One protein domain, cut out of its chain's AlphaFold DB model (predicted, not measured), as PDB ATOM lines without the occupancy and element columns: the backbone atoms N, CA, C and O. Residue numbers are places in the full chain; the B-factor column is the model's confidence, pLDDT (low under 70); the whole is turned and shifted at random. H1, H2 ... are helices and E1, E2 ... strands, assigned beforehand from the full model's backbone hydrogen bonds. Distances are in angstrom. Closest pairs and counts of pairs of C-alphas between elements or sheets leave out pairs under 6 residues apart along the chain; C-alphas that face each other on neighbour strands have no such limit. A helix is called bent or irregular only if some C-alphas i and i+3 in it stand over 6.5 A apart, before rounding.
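This is residues 4 to 163 of the 163 residues of an uncharacterized protein of Fusobacterium sp. CM22 (UniProt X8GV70). Two antiparallel sheets stand like the walls of a V-shaped trough, and the long helix H1 runs inside it along the strands of both, with residues 4 to 9 sticking out past one end. The short helices H2 and H3 only graze the five-stranded sheet. The printed part has 160 residues with three named helices and nine named strands, in the order H1 E1 E2 E3 E4 E5 E6 E7 E8 H2 H3 E9; the sheets run E4 E6 E7 E8 E9 and E3 E2 E1 E5. The class is mixed, helices and strands; the whole is compact, with a radius of gyration of the C-alphas of 16.0 A and spans of 48 by 36 by 28 A.

Look first at E4, residues 72 to 75, E6, 98 to 103, E7, 109 to 116, E8, 125 to 131, and E9, 160 to 162, neighbours in that order. Within hydrogen-bond range you find N 74 and O 101 at 3.1 A, N 100 and O 113 at 2.8 A, N 114 and O 127 at 2.8 A, and N 130 and O 161 at 2.8 A. E6, E7 and E8 form a meander, two hairpins in a row, each strand the antiparallel neighbour of the one before. H1, residues 4 to 38, is on one face of this sheet, two layers, at a height over the sheet of 10.0 A; its closest C-alpha pair with E7 is Lys 21 and Ile 113, 7.4 A. Turn to E3, residues 60 to 66, E2, 52 to 57, E1, 42 to 47, and E5, 83 to 88, the other sheet. Here N 63 and O 55 are 3.0 A apart, N 54 and O 45 2.8 A, and N 44 and O 86 2.9 A; E1, E2 and E3 form a second meander of two hairpins. H1 is on one face of this sheet too, again two layers, at a height of 10.6 A, along the strands, 9 degrees from E1 on the local plane; Ser 35 and Gln 42 have their closest C-alphas, 5.5 A. E4 and E5 are apart. H2, residues 139 to 151, is irregular, with C-alphas 140 and 143 7.6 A apart. It only just touches H3, residues 153 to 159, only at the corner, with 3 pairs of C-alphas within 8 A, the closest Thr 149 and Phe 156, 5.3 A. Every O i to N i+4 pair is within hydrogen-bond range in H1, 6 of 9 in H2 and 2 of 3 in H3.

Find C-alpha 4 at (125.079, 135.555, 107.018); from there H1 runs 50.3 A to C-alpha 38 at (175.372, 133.904, 107.837). E7 spans 20.4 A, E8 19.8 A, H2 19.7 A and E3 18.1 A. E9 ends at C-alpha 162, (148.976, 117.539, 110.390).

The C-alphas of Ala 4 and Lys 39, the two farthest apart, are 51.9 A from each other. The printed part has no cut, and no link is long. Residues 150 to 155 stand free. Mean pLDDT of the printed part is 90.0; look for values under 70 at residues 58 to 60, 79 to 81 and 119 to 122.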
ATOM      1  N   ALA A   4     124.005 134.953 107.809       84.50
ATOM      2  CA  ALA A   4     125.079 135.555 107.018       84.50
ATOM      3  C   ALA A   4     126.180 136.151 107.911       84.50
ATOM      4  O   ALA A   4     127.369 135.983 107.647       84.50
ATOM      5  N   PHE A   5     125.790 136.771 109.028       85.06
ATOM      6  CA  PHE A   5     126.730 137.318 110.004       85.06
ATOM      7  C   PHE A   5     127.510 136.217 110.739       85.06
ATOM      8  O   PHE A   5     128.696 136.381 111.023       85.06
ATOM      9  N   VAL A   6     126.876 135.074 111.032       83.38
ATOM     10  CA  VAL A   6     127.569 133.909 111.612       83.38
ATOM     11  C   VAL A   6     128.633 133.391 110.643       83.38
ATOM     12  O   VAL A   6     129.801 133.330 111.021       83.38
ATOM     13  N   LYS A   7     128.259 133.130 109.384       87.06
ATOM     14  CA  LYS A   7     129.185 132.641 108.350       87.06
ATOM     15  C   LYS A   7     130.344 133.605 108.093       87.06
ATOM     16  O   LYS A   7     131.487 133.176 107.979       87.06
ATOM     17  N   TYR A   8     130.073 134.910 108.056       89.19
ATOM     18  CA  TYR A   8     131.116 135.922 107.893       89.19
ATOM     19  C   TYR A   8     132.135 135.897 109.041       89.19
ATOM     20  O   TYR A   8     133.341 135.952 108.800       89.19
ATOM     21  N   ARG A   9     131.674 135.772 110.294       87.62
ATOM     22  CA  ARG A   9     132.571 135.675 111.457       87.62
ATOM     23  C   ARG A   9     133.448 134.429 111.401       87.62
ATOM     24  O   ARG A   9     134.642 134.540 111.657       87.62
ATOM     25  N   GLU A  10     132.878 133.279 111.048       88.56
ATOM     26  CA  GLU A  10     133.632 132.027 110.895       88.56
ATOM     27  C   GLU A  10     134.687 132.130 109.789       88.56
ATOM     28  O   GLU A  10     135.834 131.730 109.986       88.56
ATOM     29  N   PHE A  11     134.328 132.726 108.649       92.38
ATOM     30  CA  PHE A  11     135.264 132.964 107.554       92.38
ATOM     31  C   PHE A  11     136.403 133.905 107.962       92.38
ATOM     32  O   PHE A  11     137.571 133.607 107.712       92.38
ATOM     33  N   LYS A  12     136.082 135.023 108.627       94.25
ATOM     34  CA  LYS A  12     137.092 135.961 109.127       94.25
ATOM     35  C   LYS A  12     138.028 135.281 110.130       94.25
ATOM     36  O   LYS A  12     139.237 135.430 110.008       94.25
ATOM     37  N   GLU A  13     137.489 134.504 111.070       93.50
ATOM     38  CA  GLU A  13     138.286 133.737 112.039       93.50
ATOM     39  C   GLU A  13     139.245 132.769 111.335       93.50
ATOM     40  O   GLU A  13     140.427 132.726 111.669       93.50
ATOM     41  N   LEU A  14     138.770 132.040 110.322       94.12
ATOM     42  CA  LEU A  14     139.608 131.131 109.543       94.12
ATOM     43  C   LEU A  14     140.722 131.873 108.793       94.12
ATOM     44  O   LEU A  14     141.870 131.424 108.791       94.12
ATOM     45  N   ARG A  15     140.399 133.011 108.169       96.56
ATOM     46  CA  ARG A  15     141.380 133.858 107.481       96.56
ATOM     47  C   ARG A  15     142.449 134.358 108.448       96.56
ATOM     48  O   ARG A  15     143.631 134.232 108.147       96.56
ATOM     49  N   ASP A  16     142.040 134.856 109.610       97.62
ATOM     50  CA  ASP A  16     142.955 135.350 110.635       97.62
ATOM     51  C   ASP A  16     143.851 134.203 111.151       97.62
ATOM     52  O   ASP A  16     145.053 134.382 111.326       97.62
ATOM     53  N   ILE A  17     143.323 132.988 111.347       96.88
ATOM     54  CA  ILE A  17     144.141 131.824 111.746       96.88
ATOM     55  C   ILE A  17     145.179 131.484 110.671       96.88
ATOM     56  O   ILE A  17     146.342 131.237 111.001       96.88
ATOM     57  N   ASN A  18     144.778 131.496 109.397       96.94
ATOM     58  CA  ASN A  18     145.681 131.240 108.277       96.94
ATOM     59  C   ASN A  18     146.769 132.319 108.157       96.94
ATOM     60  O   ASN A  18     147.936 131.999 107.956       96.94
ATOM     61  N   GLU A  19     146.417 133.588 108.345       97.88
ATOM     62  CA  GLU A  19     147.392 134.678 108.387       97.88
ATOM     63  C   GLU A  19     148.376 134.498 109.551       97.88
ATOM     64  O   GLU A  19     149.590 134.606 109.369       97.88
ATOM     65  N   ALA A  20     147.871 134.180 110.747       98.00
ATOM     66  CA  ALA A  20     148.699 133.986 111.929       98.00
ATOM     67  C   ALA A  20     149.689 132.827 111.757       98.00
ATOM     68  O   ALA A  20     150.873 132.999 112.053       98.00
ATOM     69  N   LYS A  21     149.237 131.661 111.263       96.38
ATOM     70  CA  LYS A  21     150.125 130.504 111.070       96.38
ATOM     71  C   LYS A  21     151.230 130.794 110.059       96.38
ATOM     72  O   LYS A  21     152.377 130.425 110.310       96.38
ATOM     73  N   THR A  22     150.901 131.480 108.964       97.44
ATOM     74  CA  THR A  22     151.858 131.822 107.911       97.44
ATOM     75  C   THR A  22     152.897 132.789 108.455       97.44
ATOM     76  O   THR A  22     154.079 132.464 108.448       97.44
ATOM     77  N   LYS A  23     152.466 133.900 109.068       97.94
ATOM     78  CA  LYS A  23     153.375 134.895 109.655       97.94
ATOM     79  C   LYS A  23     154.315 134.302 110.699       97.94
ATOM     80  O   LYS A  23     155.502 134.610 110.695       97.94
ATOM     81  N   ILE A  24     153.798 133.456 111.595       97.50
ATOM     82  CA  ILE A  24     154.623 132.792 112.609       97.50
ATOM     83  C   ILE A  24     155.632 131.854 111.934       97.50
ATOM     84  O   ILE A  24     156.824 131.937 112.211       97.50
ATOM     85  N   THR A  25     155.181 130.979 111.035       96.88
ATOM     86  CA  THR A  25     156.049 129.982 110.390       96.88
ATOM     87  C   THR A  25     157.152 130.646 109.562       96.88
ATOM     88  O   THR A  25     158.325 130.299 109.698       96.88
ATOM     89  N   GLU A  26     156.795 131.643 108.754       96.00
ATOM     90  CA  GLU A  26     157.729 132.391 107.911       96.00
ATOM     91  C   GLU A  26     158.730 133.199 108.734       96.00
ATOM     92  O   GLU A  26     159.915 133.182 108.413       96.00
ATOM     93  N   ALA A  27     158.303 133.844 109.825       95.69
ATOM     94  CA  ALA A  27     159.214 134.562 110.717       95.69
ATOM     95  C   ALA A  27     160.295 133.630 111.286       95.69
ATOM     96  O   ALA A  27     161.483 133.954 111.264       95.69
ATOM     97  N   PHE A  28     159.903 132.441 111.750       95.38
ATOM     98  CA  PHE A  28     160.849 131.458 112.277       95.38
ATOM     99  C   PHE A  28     161.779 130.904 111.197       95.38
ATOM    100  O   PHE A  28     162.978 130.766 111.446       95.38
ATOM    101  N   TYR A  29     161.268 130.616 109.997       94.31
ATOM    102  CA  TYR A  29     162.112 130.179 108.886       94.31
ATOM    103  C   TYR A  29     163.062 131.271 108.401       94.31
ATOM    104  O   TYR A  29     164.223 130.973 108.120       94.31
ATOM    105  N   LEU A  30     162.626 132.529 108.349       93.56
ATOM    106  CA  LEU A  30     163.475 133.659 107.990       93.56
ATOM    107  C   LEU A  30     164.671 133.755 108.940       93.56
ATOM    108  O   LEU A  30     165.815 133.798 108.489       93.56
ATOM    109  N   VAL A  31     164.429 133.717 110.253       92.62
ATOM    110  CA  VAL A  31     165.507 133.788 111.249       92.62
ATOM    111  C   VAL A  31     166.391 132.544 111.201       92.62
ATOM    112  O   VAL A  31     167.613 132.672 111.155       92.62
ATOM    113  N   SER A  32     165.797 131.350 111.128       93.00
ATOM    114  CA  SER A  32     166.515 130.073 111.002       93.00
ATOM    115  C   SER A  32     167.463 130.061 109.800       93.00
ATOM    116  O   SER A  32     168.664 129.825 109.947       93.00
ATOM    117  N   THR A  33     166.948 130.375 108.611       91.94
ATOM    118  CA  THR A  33     167.726 130.369 107.367       91.94
ATOM    119  C   THR A  33     168.764 131.482 107.331       91.94
ATOM    120  O   THR A  33     169.866 131.251 106.843       91.94
ATOM    121  N   THR A  34     168.467 132.661 107.885       91.19
ATOM    122  CA  THR A  34     169.442 133.758 108.006       91.19
ATOM    123  C   THR A  34     170.602 133.357 108.911       91.19
ATOM    124  O   THR A  34     171.759 133.499 108.524       91.19
ATOM    125  N   SER A  35     170.292 132.789 110.078       90.38
ATOM    126  CA  SER A  35     171.268 132.293 111.051       90.38
ATOM    127  C   SER A  35     172.188 131.236 110.425       90.38
ATOM    128  O   SER A  35     173.409 131.334 110.537       90.38
ATOM    129  N   LEU A  36     171.611 130.294 109.665       90.88
ATOM    130  CA  LEU A  36     172.345 129.262 108.926       90.88
ATOM    131  C   LEU A  36     173.230 129.837 107.807       90.88
ATOM    132  O   LEU A  36     174.408 129.493 107.717       90.88
ATOM    133  N   LYS A  37     172.684 130.715 106.953       90.88
ATOM    134  CA  LYS A  37     173.409 131.311 105.815       90.88
ATOM    135  C   LYS A  37     174.576 132.182 106.272       90.88
ATOM    136  O   LYS A  37     175.651 132.120 105.687       90.88
ATOM    137  N   GLN A  38     174.364 132.983 107.315       90.88
ATOM    138  CA  GLN A  38     175.372 133.904 107.837       90.88
ATOM    139  C   GLN A  38     176.325 133.243 108.842       90.88
ATOM    140  O   GLN A  38     177.333 133.848 109.195       90.88
ATOM    141  N   LYS A  39     176.021 132.027 109.322       89.69
ATOM    142  CA  LYS A  39     176.745 131.348 110.414       89.69
ATOM    143  C   LYS A  39     176.856 132.218 111.676       89.69
ATOM    144  O   LYS A  39     177.838 132.159 112.418       89.69
ATOM    145  N   THR A  40     175.838 133.029 111.946       88.75
ATOM    146  CA  THR A  40     175.761 133.925 113.108       88.75
ATOM    147  C   THR A  40     174.534 133.589 113.933       88.75
ATOM    148  O   THR A  40     173.529 133.156 113.389       88.75
ATOM    149  N   LYS A  41     174.597 133.783 115.255       89.62
ATOM    150  CA  LYS A  41     173.406 133.654 116.102       89.62
ATOM    151  C   LYS A  41     172.448 134.807 115.809       89.62
ATOM    152  O   LYS A  41     172.872 135.963 115.803       89.62
ATOM    153  N   GLN A  42     171.173 134.487 115.630       91.00
ATOM    154  CA  GLN A  42     170.097 135.457 115.414       91.00
ATOM    155  C   GLN A  42     169.067 135.368 116.540       91.00
ATOM    156  O   GLN A  42     168.987 134.351 117.236       91.00
ATOM    157  N   LYS A  43     168.285 136.431 116.733       91.81
ATOM    158  CA  LYS A  43     167.284 136.511 117.799       91.81
ATOM    159  C   LYS A  43     165.899 136.807 117.235       91.81
ATOM    160  O   LYS A  43     165.742 137.579 116.291       91.81
ATOM    161  N   LEU A  44     164.897 136.191 117.848       94.00
ATOM    162  CA  LEU A  44     163.486 136.440 117.584       94.00
ATOM    163  C   LEU A  44     162.780 136.611 118.922       94.00
ATOM    164  O   LEU A  44     162.905 135.763 119.801       94.00
ATOM    165  N   GLN A  45     162.023 137.688 119.063       94.62
ATOM    166  CA  GLN A  45     161.188 137.935 120.226       94.62
ATOM    167  C   GLN A  45     159.721 137.755 119.848       94.62
ATOM    168  O   GLN A  45     159.232 138.347 118.888       94.62
ATOM    169  N   LEU A  46     159.015 136.940 120.616       94.31
ATOM    170  CA  LEU A  46     157.568 136.828 120.592       94.31
ATOM    171  C   LEU A  46     157.007 137.645 121.741       94.31
ATOM    172  O   LEU A  46     157.410 137.447 122.880       94.31
ATOM    173  N   ASP A  47     156.054 138.518 121.449       93.94
ATOM    174  CA  ASP A  47     155.202 139.143 122.452       93.94
ATOM    175  C   ASP A  47     153.761 138.801 122.075       93.94
ATOM    176  O   ASP A  47     153.128 139.424 121.218       93.94
ATOM    177  N   LEU A  48     153.277 137.704 122.657       92.19
ATOM    178  CA  LEU A  48     151.974 137.129 122.338       92.19
ATOM    179  C   LEU A  48     150.820 137.953 122.925       92.19
ATOM    180  O   LEU A  48     149.714 137.919 122.383       92.19
ATOM    181  N   SER A  49     151.078 138.731 123.982       90.56
ATOM    182  CA  SER A  49     150.113 139.678 124.550       90.56
ATOM    183  C   SER A  49     149.894 140.870 123.625       90.56
ATOM    184  O   SER A  49     148.749 141.206 123.319       90.56
ATOM    185  N   ALA A  50     150.977 141.465 123.123       94.56
ATOM    186  CA  ALA A  50     150.936 142.536 122.135       94.56
ATOM    187  C   ALA A  50     150.724 142.022 120.701       94.56
ATOM    188  O   ALA A  50     150.573 142.826 119.779       94.56
ATOM    189  N   LYS A  51     150.681 140.697 120.509       95.88
ATOM    190  CA  LYS A  51     150.417 140.018 119.231       95.88
ATOM    191  C   LYS A  51     151.416 140.459 118.165       95.88
ATOM    192  O   LYS A  51     151.039 140.857 117.062       95.88
ATOM    193  N   LYS A  52     152.700 140.404 118.507       96.44
ATOM    194  CA  LYS A  52     153.800 140.822 117.638       96.44
ATOM    195  C   LYS A  52     154.978 139.856 117.706       96.44
ATOM    196  O   LYS A  52     155.225 139.210 118.724       96.44
ATOM    197  N   ILE A  53     155.705 139.792 116.600       96.56
ATOM    198  CA  ILE A  53     157.002 139.133 116.490       96.56
ATOM    199  C   ILE A  53     158.014 140.199 116.102       96.56
ATOM    200  O   ILE A  53     157.789 140.935 115.143       96.56
ATOM    201  N   THR A  54     159.123 140.263 116.822       95.50
ATOM    202  CA  THR A  54     160.214 141.189 116.544       95.50
ATOM    203  C   THR A  54     161.453 140.389 116.178       95.50
ATOM    204  O   THR A  54     161.903 139.535 116.940       95.50
ATOM    205  N   ILE A  55     162.006 140.657 115.000       92.50
ATOM    206  CA  ILE A  55     163.245 140.044 114.526       92.50
ATOM    207  C   ILE A  55     164.332 141.107 114.586       92.50
ATOM    208  O   ILE A  55     164.203 142.172 113.976       92.50
ATOM    209  N   SER A  56     165.399 140.816 115.325       83.62
ATOM    210  CA  SER A  56     166.578 141.668 115.406       83.62
ATOM    211  C   SER A  56     167.750 140.977 114.723       83.62
ATOM    212  O   SER A  56     168.105 139.840 115.032       83.62
ATOM    213  N   ASN A  57     168.359 141.679 113.774       70.75
ATOM    214  CA  ASN A  57     169.562 141.231 113.093       70.75
ATOM    215  C   ASN A  57     170.621 142.323 113.248       70.75
ATOM    216  O   ASN A  57     170.340 143.498 113.045       70.75
ATOM    217  N   LYS A  58     171.855 141.946 113.589       64.06
ATOM    218  CA  LYS A  58     172.974 142.891 113.751       64.06
ATOM    219  C   LYS A  58     173.240 143.755 112.510       64.06
ATOM    220  O   LYS A  58     173.845 144.809 112.634       64.06
ATOM    221  N   SER A  59     172.808 143.299 111.335       64.69
ATOM    222  CA  SER A  59     173.012 143.963 110.042       64.69
ATOM    223  C   SER A  59     171.766 144.671 109.485       64.69
ATOM    224  O   SER A  59     171.859 145.338 108.461       64.69
ATOM    225  N   LEU A  60     170.600 144.553 110.134       55.78
ATOM    226  CA  LEU A  60     169.309 144.993 109.593       55.78
ATOM    227  C   LEU A  60     168.455 145.666 110.673       55.78
ATOM    228  O   LEU A  60     168.392 145.210 111.812       55.78
ATOM    229  N   LYS A  61     167.759 146.739 110.276       70.00
ATOM    230  CA  LYS A  61     166.697 147.387 111.057       70.00
ATOM    231  C   LYS A  61     165.777 146.331 111.681       70.00
ATOM    232  O   LYS A  61     165.422 145.353 111.025       70.00
ATOM    233  N   THR A  62     165.373 146.557 112.926       82.38
ATOM    234  CA  THR A  62     164.375 145.740 113.618       82.38
ATOM    235  C   THR A  62     163.125 145.588 112.753       82.38
ATOM    236  O   THR A  62     162.523 146.587 112.359       82.38
ATOM    237  N   GLN A  63     162.734 144.349 112.460       90.38
ATOM    238  CA  GLN A  63     161.506 144.058 111.726       90.38
ATOM    239  C   GLN A  63     160.416 143.636 112.708       90.38
ATOM    240  O   GLN A  63     160.584 142.674 113.459       90.38
ATOM    241  N   GLU A  64     159.283 144.333 112.670       94.25
ATOM    242  CA  GLU A  64     158.096 143.981 113.443       94.25
ATOM    243  C   GLU A  64     157.027 143.347 112.551       94.25
ATOM    244  O   GLU A  64     156.624 143.903 111.529       94.25
ATOM    245  N   ILE A  65     156.526 142.189 112.968       96.12
ATOM    246  CA  ILE A  65     155.457 141.455 112.295       96.12
ATOM    247  C   ILE A  65     154.252 141.422 113.232       96.12
ATOM    248  O   ILE A  65     154.284 140.803 114.296       96.12
ATOM    249  N   LYS A  66     153.166 142.090 112.831       97.50
ATOM    250  CA  LYS A  66     151.904 142.113 113.586       97.50
ATOM    251  C   LYS A  66     151.093 140.851 113.314       97.50
ATOM    252  O   LYS A  66     150.856 140.510 112.151       97.50
ATOM    253  N   LEU A  67     150.630 140.209 114.378       97.56
ATOM    254  CA  LEU A  67     149.721 139.072 114.338       97.56
ATOM    255  C   LEU A  67     148.255 139.541 114.425       97.56
ATOM    256  O   LEU A  67     147.977 140.624 114.953       97.56
ATOM    257  N   PRO A  68     147.301 138.741 113.923       97.56
ATOM    258  CA  PRO A  68     145.875 139.036 114.016       97.56
ATOM    259  C   PRO A  68     145.401 139.356 115.436       97.56
ATOM    260  O   PRO A  68     145.546 138.576 116.378       97.56
ATOM    261  N   LYS A  69     144.774 140.529 115.581       94.31
ATOM    262  CA  LYS A  69     144.369 141.085 116.882       94.31
ATOM    263  C   LYS A  69     143.233 140.331 117.557       94.31
ATOM    264  O   LYS A  69     143.030 140.491 118.753       94.31
ATOM    265  N   ASP A  70     142.497 139.527 116.811       93.94
ATOM    266  CA  ASP A  70     141.279 138.876 117.280       93.94
ATOM    267  C   ASP A  70     141.516 137.458 117.816       93.94
ATOM    268  O   ASP A  70     140.613 136.853 118.391       93.94
ATOM    269  N   LEU A  71     142.735 136.937 117.663       96.44
ATOM    270  CA  LEU A  71     143.123 135.613 118.137       96.44
ATOM    271  C   LEU A  71     143.807 135.687 119.500       96.44
ATOM    272  O   LEU A  71     144.288 136.741 119.926       96.44
ATOM    273  N   ILE A  72     143.839 134.552 120.188       96.06
ATOM    274  CA  ILE A  72     144.551 134.373 121.454       96.06
ATOM    275  C   ILE A  72     145.673 133.364 121.212       96.06
ATOM    276  O   ILE A  72     145.481 132.377 120.502       96.06
ATOM    277  N   TYR A  73     146.839 133.612 121.799       95.50
ATOM    278  CA  TYR A  73     148.043 132.818 121.586       95.50
ATOM    279  C   TYR A  73     148.578 132.288 122.913       95.50
ATOM    280  O   TYR A  73     148.453 132.944 123.942       95.50
ATOM    281  N   PHE A  74     149.191 131.110 122.876       94.00
ATOM    282  CA  PHE A  74     149.865 130.496 124.019       94.00
ATOM    283  C   PHE A  74     151.094 129.742 123.527       94.00
ATOM    284  O   PHE A  74     151.009 129.072 122.500       94.00
ATOM    285  N   HIS A  75     152.209 129.789 124.254       94.38
ATOM    286  CA  HIS A  75     153.375 128.967 123.944       94.38
ATOM    287  C   HIS A  75     153.740 128.025 125.090       94.38
ATOM    288  O   HIS A  75     153.511 128.329 126.256       94.38
ATOM    289  N   THR A  76     154.405 126.917 124.772       93.00
ATOM    290  CA  THR A  76     154.818 125.913 125.770       93.00
ATOM    291  C   THR A  76     156.294 125.995 126.161       93.00
ATOM    292  O   THR A  76     156.797 125.115 126.854       93.00
ATOM    293  N   TYR A  77     157.011 127.034 125.719       89.81
ATOM    294  CA  TYR A  77     158.455 127.144 125.944       89.81
ATOM    295  C   TYR A  77     158.811 127.332 127.430       89.81
ATOM    296  O   TYR A  77     159.670 126.619 127.962       89.81
ATOM    297  N   THR A  78     158.108 128.250 128.101       83.06
ATOM    298  CA  THR A  78     158.182 128.521 129.547       83.06
ATOM    299  C   THR A  78     156.781 128.560 130.151       83.06
ATOM    300  O   THR A  78     155.819 128.863 129.448       83.06
ATOM    301  N   SER A  79     156.669 128.319 131.457       67.56
ATOM    302  CA  SER A  79     155.390 128.231 132.171       67.56
ATOM    303  C   SER A  79     154.624 129.553 132.310       67.56
ATOM    304  O   SER A  79     153.404 129.488 132.386       67.56
ATOM    305  N   ASN A  80     155.283 130.724 132.318       59.12
ATOM    306  CA  ASN A  80     154.662 131.953 132.854       59.12
ATOM    307  C   ASN A  80     154.912 133.266 132.088       59.12
ATOM    308  O   ASN A  80     154.629 134.336 132.621       59.12
ATOM    309  N   LEU A  81     155.427 133.241 130.858       66.12
ATOM    310  CA  LEU A  81     155.712 134.476 130.120       66.12
ATOM    311  C   LEU A  81     154.931 134.497 128.810       66.12
ATOM    312  O   LEU A  81     154.929 133.509 128.094       66.12
ATOM    313  N   ASN A  82     154.268 135.614 128.504       74.31
ATOM    314  CA  ASN A  82     153.725 135.880 127.164       74.31
ATOM    315  C   ASN A  82     154.802 136.424 126.212       74.31
ATOM    316  O   ASN A  82     154.604 136.450 124.995       74.31
ATOM    317  N   ASN A  83     155.924 136.856 126.796       85.12
ATOM    318  CA  ASN A  83     157.088 137.367 126.104       85.12
ATOM    319  C   ASN A  83     158.182 136.310 126.119       85.12
ATOM    320  O   ASN A  83     158.590 135.838 127.178       85.12
ATOM    321  N   LEU A  84     158.668 135.961 124.939       89.31
ATOM    322  CA  LEU A  84     159.652 134.915 124.756       89.31
ATOM    323  C   LEU A  84     160.725 135.397 123.791       89.31
ATOM    324  O   LEU A  84     160.449 135.646 122.622       89.31
ATOM    325  N   GLU A  85     161.958 135.496 124.276       91.25
ATOM    326  CA  GLU A  85     163.130 135.710 123.433       91.25
ATOM    327  C   GLU A  85     163.767 134.360 123.093       91.25
ATOM    328  O   GLU A  85     164.110 133.565 123.969       91.25
ATOM    329  N   LEU A  86     163.924 134.096 121.800       91.00
ATOM    330  CA  LEU A  86     164.529 132.886 121.264       91.00
ATOM    331  C   LEU A  86     165.827 133.238 120.558       91.00
ATOM    332  O   LEU A  86     165.869 134.112 119.692       91.00
ATOM    333  N   SER A  87     166.882 132.507 120.905       90.31
ATOM    334  CA  SER A  87     168.160 132.565 120.202       90.31
ATOM    335  C   SER A  87     168.294 131.371 119.269       90.31
ATOM    336  O   SER A  87     168.143 130.221 119.686       90.31
ATOM    337  N   PHE A  88     168.615 131.654 118.013       91.06
ATOM    338  CA  PHE A  88     168.913 130.653 117.003       91.06
ATOM    339  C   PHE A  88     170.417 130.391 116.980       91.06
ATOM    340  O   PHE A  88     171.237 131.310 117.067       91.06
ATOM    341  N   THR A  89     170.791 129.120 116.880       90.38
ATOM    342  CA  THR A  89     172.183 128.695 116.730       90.38
ATOM    343  C   THR A  89     172.698 129.060 115.339       90.38
ATOM    344  O   THR A  89     171.922 129.303 114.415       90.38
ATOM    345  N   GLN A  90     174.015 129.047 115.143       89.19
ATOM    346  CA  GLN A  90     174.627 129.296 113.827       89.19
ATOM    347  C   GLN A  90     174.199 128.277 112.760       89.19
ATOM    348  O   GLN A  90     174.327 128.546 111.575       89.19
ATOM    349  N   ASN A  91     173.655 127.130 113.174       88.88
ATOM    350  CA  ASN A  91     173.068 126.130 112.285       88.88
ATOM    351  C   ASN A  91     171.561 126.355 112.076       88.88
ATOM    352  O   ASN A  91     170.849 125.446 111.673       88.88
ATOM    353  N   GLY A  92     171.032 127.529 112.418       89.25
ATOM    354  CA  GLY A  92     169.625 127.868 112.218       89.25
ATOM    355  C   GLY A  92     168.639 127.112 113.104       89.25
ATOM    356  O   GLY A  92     167.446 127.136 112.810       89.25
ATOM    357  N   ASN A  93     169.084 126.445 114.169       91.81
ATOM    358  CA  ASN A  93     168.200 125.681 115.049       91.81
ATOM    359  C   ASN A  93     167.918 126.417 116.367       91.81
ATOM    360  O   ASN A  93     168.588 127.394 116.691       91.81
ATOM    361  N   ILE A  94     166.943 125.940 117.137       91.06
ATOM    362  CA  ILE A  94     166.637 126.417 118.492       91.06
ATOM    363  C   ILE A  94     167.095 125.390 119.530       91.06
ATOM    364  O   ILE A  94     167.128 124.194 119.247       91.06
ATOM    365  N   ALA A  95     167.415 125.848 120.740       86.62
ATOM    366  CA  ALA A  95     167.925 124.975 121.801       86.62
ATOM    367  C   ALA A  95     166.861 124.019 122.371       86.62
ATOM    368  O   ALA A  95     167.162 122.885 122.719       86.62
ATOM    369  N   LYS A  96     165.606 124.471 122.473       89.44
ATOM    370  CA  LYS A  96     164.525 123.712 123.111       89.44
ATOM    371  C   LYS A  96     163.294 123.665 122.216       89.44
ATOM    372  O   LYS A  96     162.844 124.691 121.711       89.44
ATOM    373  N   SER A  97     162.734 122.466 122.063       92.12
ATOM    374  CA  SER A  97     161.465 122.251 121.366       92.12
ATOM    375  C   SER A  97     160.290 122.855 122.137       92.12
ATOM    376  O   SER A  97     160.235 122.778 123.364       92.12
ATOM    377  N   PHE A  98     159.322 123.421 121.422       94.25
ATOM    378  CA  PHE A  98     158.104 123.973 122.014       94.25
ATOM    379  C   PHE A  98     156.970 124.034 120.989       94.25
ATOM    380  O   PHE A  98     157.111 123.631 119.834       94.25
ATOM    381  N   SER A  99     155.804 124.513 121.403       95.19
ATOM    382  CA  SER A  99     154.672 124.750 120.515       95.19
ATOM    383  C   SER A  99     154.043 126.109 120.770       95.19
ATOM    384  O   SER A  99     154.087 126.608 121.893       95.19
ATOM    385  N   ILE A 100     153.419 126.670 119.736       96.44
ATOM    386  CA  ILE A 100     152.493 127.797 119.830       96.44
ATOM    387  C   ILE A 100     151.098 127.288 119.480       96.44
ATOM    388  O   ILE A 100     150.899 126.649 118.448       96.44
ATOM    389  N   TYR A 101     150.132 127.583 120.335       96.81
ATOM    390  CA  TYR A 101     148.721 127.313 120.124       96.81
ATOM    391  C   TYR A 101     147.991 128.603 119.766       96.81
ATOM    392  O   TYR A 101     148.221 129.649 120.375       96.81
ATOM    393  N   ILE A 102     147.093 128.504 118.790       97.56
ATOM    394  CA  ILE A 102     146.244 129.599 118.322       97.56
ATOM    395  C   ILE A 102     144.800 129.254 118.672       97.56
ATOM    396  O   ILE A 102     144.280 128.196 118.295       97.56
ATOM    397  N   PHE A 103     144.157 130.161 119.390       96.88
ATOM    398  CA  PHE A 103     142.778 130.060 119.833       96.88
ATOM    399  C   PHE A 103     141.943 131.140 119.180       96.88
ATOM    400  O   PHE A 103     142.417 132.237 118.870       96.88
ATOM    401  N   ASN A 104     140.662 130.841 119.049       94.69
ATOM    402  CA  ASN A 104     139.697 131.850 118.676       94.69
ATOM    403  C   ASN A 104     139.257 132.722 119.859       94.69
ATOM    404  O   ASN A 104     139.627 132.488 121.012       94.69
ATOM    405  N   ARG A 105     138.398 133.710 119.576       91.81
ATOM    406  CA  ARG A 105     137.824 134.615 120.588       91.81
ATOM    407  C   ARG A 105     137.065 133.883 121.697       91.81
ATOM    408  O   ARG A 105     137.042 134.349 122.830       91.81
ATOM    409  N   ALA A 106     136.485 132.722 121.388       92.75
ATOM    410  CA  ALA A 106     135.799 131.867 122.355       92.75
ATOM    411  C   ALA A 106     136.761 131.015 123.209       92.75
ATOM    412  O   ALA A 106     136.310 130.119 123.920       92.75
ATOM    413  N   LYS A 107     138.078 131.269 123.145       95.25
ATOM    414  CA  LYS A 107     139.123 130.541 123.883       95.25
ATOM    415  C   LYS A 107     139.166 129.042 123.564       95.25
ATOM    416  O   LYS A 107     139.596 128.249 124.401       95.25
ATOM    417  N   LYS A 108     138.757 128.652 122.352       95.44
ATOM    418  CA  LYS A 108     138.831 127.277 121.840       95.44
ATOM    419  C   LYS A 108     140.032 127.146 120.917       95.44
ATOM    420  O   LYS A 108     140.225 127.989 120.038       95.44
ATOM    421  N   VAL A 109     140.844 126.111 121.118       96.25
ATOM    422  CA  VAL A 109     142.041 125.904 120.299       96.25
ATOM    423  C   VAL A 109     141.641 125.549 118.869       96.25
ATOM    424  O   VAL A 109     140.725 124.754 118.645       96.25
ATOM    425  N   ARG A 110     142.321 126.146 117.894       96.94
ATOM    426  CA  ARG A 110     142.070 125.908 116.467       96.94
ATOM    427  C   ARG A 110     143.305 125.424 115.727       96.94
ATOM    428  O   ARG A 110     143.177 124.662 114.773       96.94
ATOM    429  N   TYR A 111     144.487 125.829 116.185       97.75
ATOM    430  CA  TYR A 111     145.735 125.520 115.505       97.75
ATOM    431  C   TYR A 111     146.883 125.303 116.490       97.75
ATOM    432  O   TYR A 111     146.893 125.888 117.577       97.75
ATOM    433  N   LYS A 112     147.855 124.478 116.098       97.19
ATOM    434  CA  LYS A 112     149.105 124.250 116.827       97.19
ATOM    435  C   LYS A 112     150.272 124.277 115.846       97.19
ATOM    436  O   LYS A 112     150.242 123.596 114.826       97.19
ATOM    437  N   ILE A 113     151.315 125.011 116.200       97.69
ATOM    438  CA  ILE A 113     152.593 125.059 115.492       97.69
ATOM    439  C   ILE A 113     153.635 124.463 116.431       97.69
ATOM    440  O   ILE A 113     153.800 124.951 117.545       97.69
ATOM    441  N   SER A 114     154.307 123.395 116.015       95.69
ATOM    442  CA  SER A 114     155.339 122.716 116.803       95.69
ATOM    443  C   SER A 114     156.714 122.999 116.218       95.69
ATOM    444  O   SER A 114     156.958 122.695 115.052       95.69
ATOM    445  N   PHE A 115     157.615 123.510 117.050       94.81
ATOM    446  CA  PHE A 115     159.006 123.797 116.722       94.81
ATOM    447  C   PHE A 115     159.890 122.747 117.382       94.81
ATOM    448  O   PHE A 115     159.852 122.587 118.604       94.81
ATOM    449  N   TYR A 116     160.679 122.034 116.583       91.19
ATOM    450  CA  TYR A 116     161.558 120.980 117.076       91.19
ATOM    451  C   TYR A 116     163.010 121.447 117.028       91.19
ATOM    452  O   TYR A 116     163.599 121.548 115.949       91.19
ATOM    453  N   GLY A 117     163.560 121.725 118.209       85.50
ATOM    454  CA  GLY A 117     164.989 121.920 118.418       85.50
ATOM    455  C   GLY A 117     165.680 120.571 118.596       85.50
ATOM    456  O   GLY A 117     165.205 119.748 119.379       85.50
ATOM    457  N   PHE A 118     166.775 120.341 117.872       71.12
ATOM    458  CA  PHE A 118     167.612 119.146 118.006       71.12
ATOM    459  C   PHE A 118     169.082 119.556 118.077       71.12
ATOM    460  O   PHE A 118     169.531 120.353 117.255       71.12
ATOM    461  N   ASP A 119     169.858 118.925 118.958       57.81
ATOM    462  CA  ASP A 119     171.298 119.205 119.082       57.81
ATOM    463  C   ASP A 119     172.112 118.810 117.836       57.81
ATOM    464  O   ASP A 119     173.194 119.344 117.605       57.81
ATOM    465  N   ARG A 120     171.600 117.895 116.996       59.38
ATOM    466  CA  ARG A 120     172.325 117.356 115.827       59.38
ATOM    467  C   ARG A 120     171.765 117.761 114.456       59.38
ATOM    468  O   ARG A 120     172.438 117.527 113.454       59.38
ATOM    469  N   SER A 121     170.561 118.345 114.358       61.84
ATOM    470  CA  SER A 121     169.988 118.728 113.052       61.84
ATOM    471  C   SER A 121     170.405 120.142 112.636       61.84
ATOM    472  O   SER A 121     170.406 121.075 113.437       61.84
ATOM    473  N   LYS A 122     170.729 120.304 111.347       66.12
ATOM    474  CA  LYS A 122     171.197 121.568 110.747       66.12
ATOM    475  C   LYS A 122     170.076 122.553 110.373       66.12
ATOM    476  O   LYS A 122     170.358 123.557 109.736       66.12
ATOM    477  N   PHE A 123     168.813 122.253 110.674       74.62
ATOM    478  CA  PHE A 123     167.686 123.131 110.350       74.62
ATOM    479  C   PHE A 123     166.550 122.972 111.359       74.62
ATOM    480  O   PHE A 123     166.335 121.882 111.904       74.62
ATOM    481  N   LEU A 124     165.819 124.068 111.584       90.00
ATOM    482  CA  LEU A 124     164.627 124.082 112.421       90.00
ATOM    483  C   LEU A 124     163.492 123.335 111.715       90.00
ATOM    484  O   LEU A 124     163.046 123.728 110.635       90.00
ATOM    485  N   LYS A 125     162.987 122.275 112.345       92.12
ATOM    486  CA  LYS A 125     161.781 121.588 111.878       92.12
ATOM    487  C   LYS A 125     160.555 122.247 112.502       92.12
ATOM    488  O   LYS A 125     160.467 122.364 113.724       92.12
ATOM    489  N   ILE A 126     159.599 122.622 111.659       94.81
ATOM    490  CA  ILE A 126     158.310 123.183 112.062       94.81
ATOM    491  C   ILE A 126     157.226 122.261 111.515       94.81
ATOM    492  O   ILE A 126     157.223 121.949 110.328       94.81
ATOM    493  N   ASN A 127     156.326 121.794 112.375       95.25
ATOM    494  CA  ASN A 127     155.119 121.097 111.941       95.25
ATOM    495  C   ASN A 127     153.902 121.931 112.310       95.25
ATOM    496  O   ASN A 127     153.806 122.433 113.431       95.25
ATOM    497  N   ASN A 128     152.940 121.974 111.404       96.69
ATOM    498  CA  ASN A 128     151.693 122.669 111.613       96.69
ATOM    499  C   ASN A 128     150.532 121.676 111.749       96.69
ATOM    500  O   ASN A 128     150.524 120.621 111.116       96.69
ATOM    501  N   TYR A 129     149.569 121.991 112.614       97.00
ATOM    502  CA  TYR A 129     148.449 121.110 112.918       97.00
ATOM    503  C   TYR A 129     147.144 121.889 113.044       97.00
ATOM    504  O   TYR A 129     147.025 122.812 113.853       97.00
ATOM    505  N   CYS A 130     146.135 121.433 112.310       95.81
ATOM    506  CA  CYS A 130     144.770 121.923 112.395       95.81
ATOM    507  C   CYS A 130     143.947 121.067 113.364       95.81
ATOM    508  O   CYS A 130     144.040 119.831 113.370       95.81
ATOM    509  N   LYS A 131     143.128 121.718 114.195       95.69
ATOM    510  CA  LYS A 131     142.236 121.028 115.128       95.69
ATOM    511  C   LYS A 131     141.054 120.412 114.376       95.69
ATOM    512  O   LYS A 131     140.319 121.105 113.674       95.69
ATOM    513  N   LYS A 132     140.819 119.111 114.566       94.44
ATOM    514  CA  LYS A 132     139.630 118.417 114.043       94.44
ATOM    515  C   LYS A 132     138.369 118.842 114.807       94.44
ATOM    516  O   LYS A 132     138.436 119.197 115.986       94.44
ATOM    517  N   LYS A 133     137.208 118.743 114.151       87.44
ATOM    518  CA  LYS A 133     135.881 119.111 114.689       87.44
ATOM    519  C   LYS A 133     135.277 118.077 115.668       87.44
ATOM    520  O   LYS A 133     134.065 117.964 115.742       87.44
ATOM    521  N   ASN A 134     136.098 117.302 116.375       86.25
ATOM    522  CA  ASN A 134     135.642 116.252 117.296       86.25
ATOM    523  C   ASN A 134     135.419 116.793 118.723       86.25
ATOM    524  O   ASN A 134     134.288 116.876 119.178       86.25
ATOM    525  N   ASN A 135     136.494 117.217 119.392       86.88
ATOM    526  CA  ASN A 135     136.509 117.677 120.780       86.88
ATOM    527  C   ASN A 135     137.049 119.102 120.871       86.88
ATOM    528  O   ASN A 135     137.975 119.476 120.144       86.88
ATOM    529  N   GLU A 136     136.512 119.890 121.794       91.94
ATOM    530  CA  GLU A 136     136.997 121.239 122.065       91.94
ATOM    531  C   GLU A 136     137.999 121.240 123.219       91.94
ATOM    532  O   GLU A 136     137.790 120.605 124.248       91.94
ATOM    533  N   ILE A 137     139.088 121.991 123.056       93.94
ATOM    534  CA  ILE A 137     140.101 122.178 124.097       93.94
ATOM    535  C   ILE A 137     140.130 123.666 124.424       93.94
ATOM    536  O   ILE A 137     140.405 124.500 123.552       93.94
ATOM    537  N   SER A 138     139.793 123.995 125.669       95.19
ATOM    538  CA  SER A 138     139.765 125.369 126.157       95.19
ATOM    539  C   SER A 138     141.165 125.866 126.503       95.19
ATOM    540  O   SER A 138     142.047 125.096 126.883       95.19
ATOM    541  N   TYR A 139     141.349 127.184 126.445       93.62
ATOM    542  CA  TYR A 139     142.592 127.846 126.843       93.62
ATOM    543  C   TYR A 139     143.053 127.456 128.254       93.62
ATOM    544  O   TYR A 139     144.223 127.161 128.455       93.62
ATOM    545  N   SER A 140     142.135 127.378 129.221       93.62
ATOM    546  CA  SER A 140     142.458 127.030 130.611       93.62
ATOM    547  C   SER A 140     143.068 125.637 130.787       93.62
ATOM    548  O   SER A 140     143.792 125.421 131.747       93.62
ATOM    549  N   LYS A 141     142.794 124.702 129.870       94.12
ATOM    550  CA  LYS A 141     143.255 123.308 129.949       94.12
ATOM    551  C   LYS A 141     144.447 123.020 129.037       94.12
ATOM    552  O   LYS A 141     144.916 121.885 128.993       94.12
ATOM    553  N   ILE A 142     144.931 124.006 128.272       93.50
ATOM    554  CA  ILE A 142     145.897 123.736 127.199       93.50
ATOM    555  C   ILE A 142     147.247 123.249 127.718       93.50
ATOM    556  O   ILE A 142     147.872 122.410 127.074       93.50
ATOM    557  N   LEU A 143     147.699 123.757 128.868       92.44
ATOM    558  CA  LEU A 143     148.983 123.365 129.436       92.44
ATOM    559  C   LEU A 143     148.969 121.884 129.829       92.44
ATOM    560  O   LEU A 143     149.862 121.142 129.425       92.44
ATOM    561  N   ASP A 144     147.935 121.452 130.548       92.31
ATOM    562  CA  ASP A 144     147.793 120.060 130.985       92.31
ATOM    563  C   ASP A 144     147.547 119.130 129.797       92.31
ATOM    564  O   ASP A 144     148.195 118.092 129.682       92.31
ATOM    565  N   TYR A 145     146.709 119.552 128.843       93.25
ATOM    566  CA  TYR A 145     146.508 118.828 127.587       93.25
ATOM    567  C   TYR A 145     147.815 118.651 126.803       93.25
ATOM    568  O   TYR A 145     148.078 117.590 126.239       93.25
ATOM    569  N   HIS A 146     148.656 119.688 126.731       93.06
ATOM    570  CA  HIS A 146     149.938 119.597 126.035       93.06
ATOM    571  C   HIS A 146     150.870 118.581 126.695       93.06
ATOM    572  O   HIS A 146     151.562 117.853 125.984       93.06
ATOM    573  N   LYS A 147     150.894 118.536 128.033       91.50
ATOM    574  CA  LYS A 147     151.700 117.572 128.787       91.50
ATOM    575  C   LYS A 147     151.227 116.145 128.516       91.50
ATOM    576  O   LYS A 147     152.014 115.349 128.015       91.50
ATOM    577  N   SER A 148     149.937 115.863 128.709       91.19
ATOM    578  CA  SER A 148     149.395 114.510 128.527       91.19
ATOM    579  C   SER A 148     149.546 113.992 127.092       91.19
ATOM    580  O   SER A 148     149.942 112.854 126.872       91.19
ATOM    581  N   THR A 149     149.319 114.840 126.084       90.44
ATOM    582  CA  THR A 149     149.417 114.434 124.665       90.44
ATOM    583  C   THR A 149     150.841 114.413 124.099       90.44
ATOM    584  O   THR A 149     151.061 114.026 122.945       90.44
ATOM    585  N   ASN A 150     151.834 114.855 124.870       84.75
ATOM    586  CA  ASN A 150     153.232 114.603 124.531       84.75
ATOM    587  C   ASN A 150     153.675 113.198 124.941       84.75
ATOM    588  O   ASN A 150     154.526 112.642 124.249       84.75
ATOM    589  N   GLU A 151     153.086 112.647 126.001       82.56
ATOM    590  CA  GLU A 151     153.304 111.271 126.459       82.56
ATOM    591  C   GLU A 151     152.464 110.284 125.634       82.56
ATOM    592  O   GLU A 151     152.980 109.263 125.187       82.56
ATOM    593  N   ASP A 152     151.213 110.642 125.316       86.88
ATOM    594  CA  ASP A 152     150.323 109.862 124.449       86.88
ATOM    595  C   ASP A 152     150.101 110.544 123.087       86.88
ATOM    596  O   ASP A 152     149.246 111.421 122.892       86.88
ATOM    597  N   ARG A 153     150.885 110.101 122.099       85.75
ATOM    598  CA  ARG A 153     150.798 110.591 120.718       85.75
ATOM    599  C   ARG A 153     149.566 110.090 119.969       85.75
ATOM    600  O   ARG A 153     149.137 110.773 119.038       85.75
ATOM    601  N   GLU A 154     148.989 108.951 120.332       87.25
ATOM    602  CA  GLU A 154     147.793 108.451 119.648       87.25
ATOM    603  C   GLU A 154     146.604 109.361 119.935       87.25
ATOM    604  O   GLU A 154     145.900 109.791 119.014       87.25
ATOM    605  N   THR A 155     146.438 109.750 121.200       84.94
ATOM    606  CA  THR A 155     145.412 110.716 121.603       84.94
ATOM    607  C   THR A 155     145.620 112.076 120.940       84.94
ATOM    608  O   THR A 155     144.653 112.690 120.482       84.94
ATOM    609  N   PHE A 156     146.869 112.516 120.754       90.81
ATOM    610  CA  PHE A 156     147.149 113.713 119.958       90.81
ATOM    611  C   PHE A 156     146.585 113.597 118.530       90.81
ATOM    612  O   PHE A 156     145.850 114.470 118.067       90.81
ATOM    613  N   TYR A 157     146.871 112.512 117.809       91.62
ATOM    614  CA  TYR A 157     146.418 112.378 116.420       91.62
ATOM    615  C   TYR A 157     144.910 112.147 116.279       91.62
ATOM    616  O   TYR A 157     144.354 112.423 115.209       91.62
ATOM    617  N   LYS A 158     144.203 111.740 117.340       92.06
ATOM    618  CA  LYS A 158     142.729 111.745 117.355       92.06
ATOM    619  C   LYS A 158     142.173 113.161 117.203       92.06
ATOM    620  O   LYS A 158     141.230 113.350 116.440       92.06
ATOM    621  N   ASP A 159     142.802 114.157 117.823       93.06
ATOM    622  CA  ASP A 159     142.331 115.549 117.832       93.06
ATOM    623  C   ASP A 159     142.922 116.440 116.739       93.06
ATOM    624  O   ASP A 159     142.304 117.446 116.373       93.06
ATOM    625  N   TRP A 160     144.101 116.094 116.227       95.06
ATOM    626  CA  TRP A 160     144.890 116.952 115.349       95.06
ATOM    627  C   TRP A 160     145.099 116.324 113.974       95.06
ATOM    628  O   TRP A 160     145.344 115.127 113.835       95.06
ATOM    629  N   ARG A 161     145.009 117.148 112.929       94.50
ATOM    630  CA  ARG A 161     145.427 116.802 111.568       94.50
ATOM    631  C   ARG A 161     146.694 117.584 111.259       94.50
ATOM    632  O   ARG A 161     146.687 118.806 111.382       94.50
ATOM    633  N   LYS A 162     147.767 116.888 110.891       93.69
ATOM    634  CA  LYS A 162     148.976 117.539 110.390       93.69
ATOM    635  C   LYS A 162     148.677 118.167 109.026       93.69
ATOM    636  O   LYS A 162     148.031 117.513 108.208       93.69
ATOM    637  N   GLU A 163     149.111 119.406 108.837       88.56
ATOM    638  CA  GLU A 163     149.133 120.088 107.535       88.56
ATOM    639  C   GLU A 163     150.517 119.979 106.889       88.56
ATOM    640  O   GLU A 163     151.529 119.944 107.637       88.56
TER     641      GLU A 163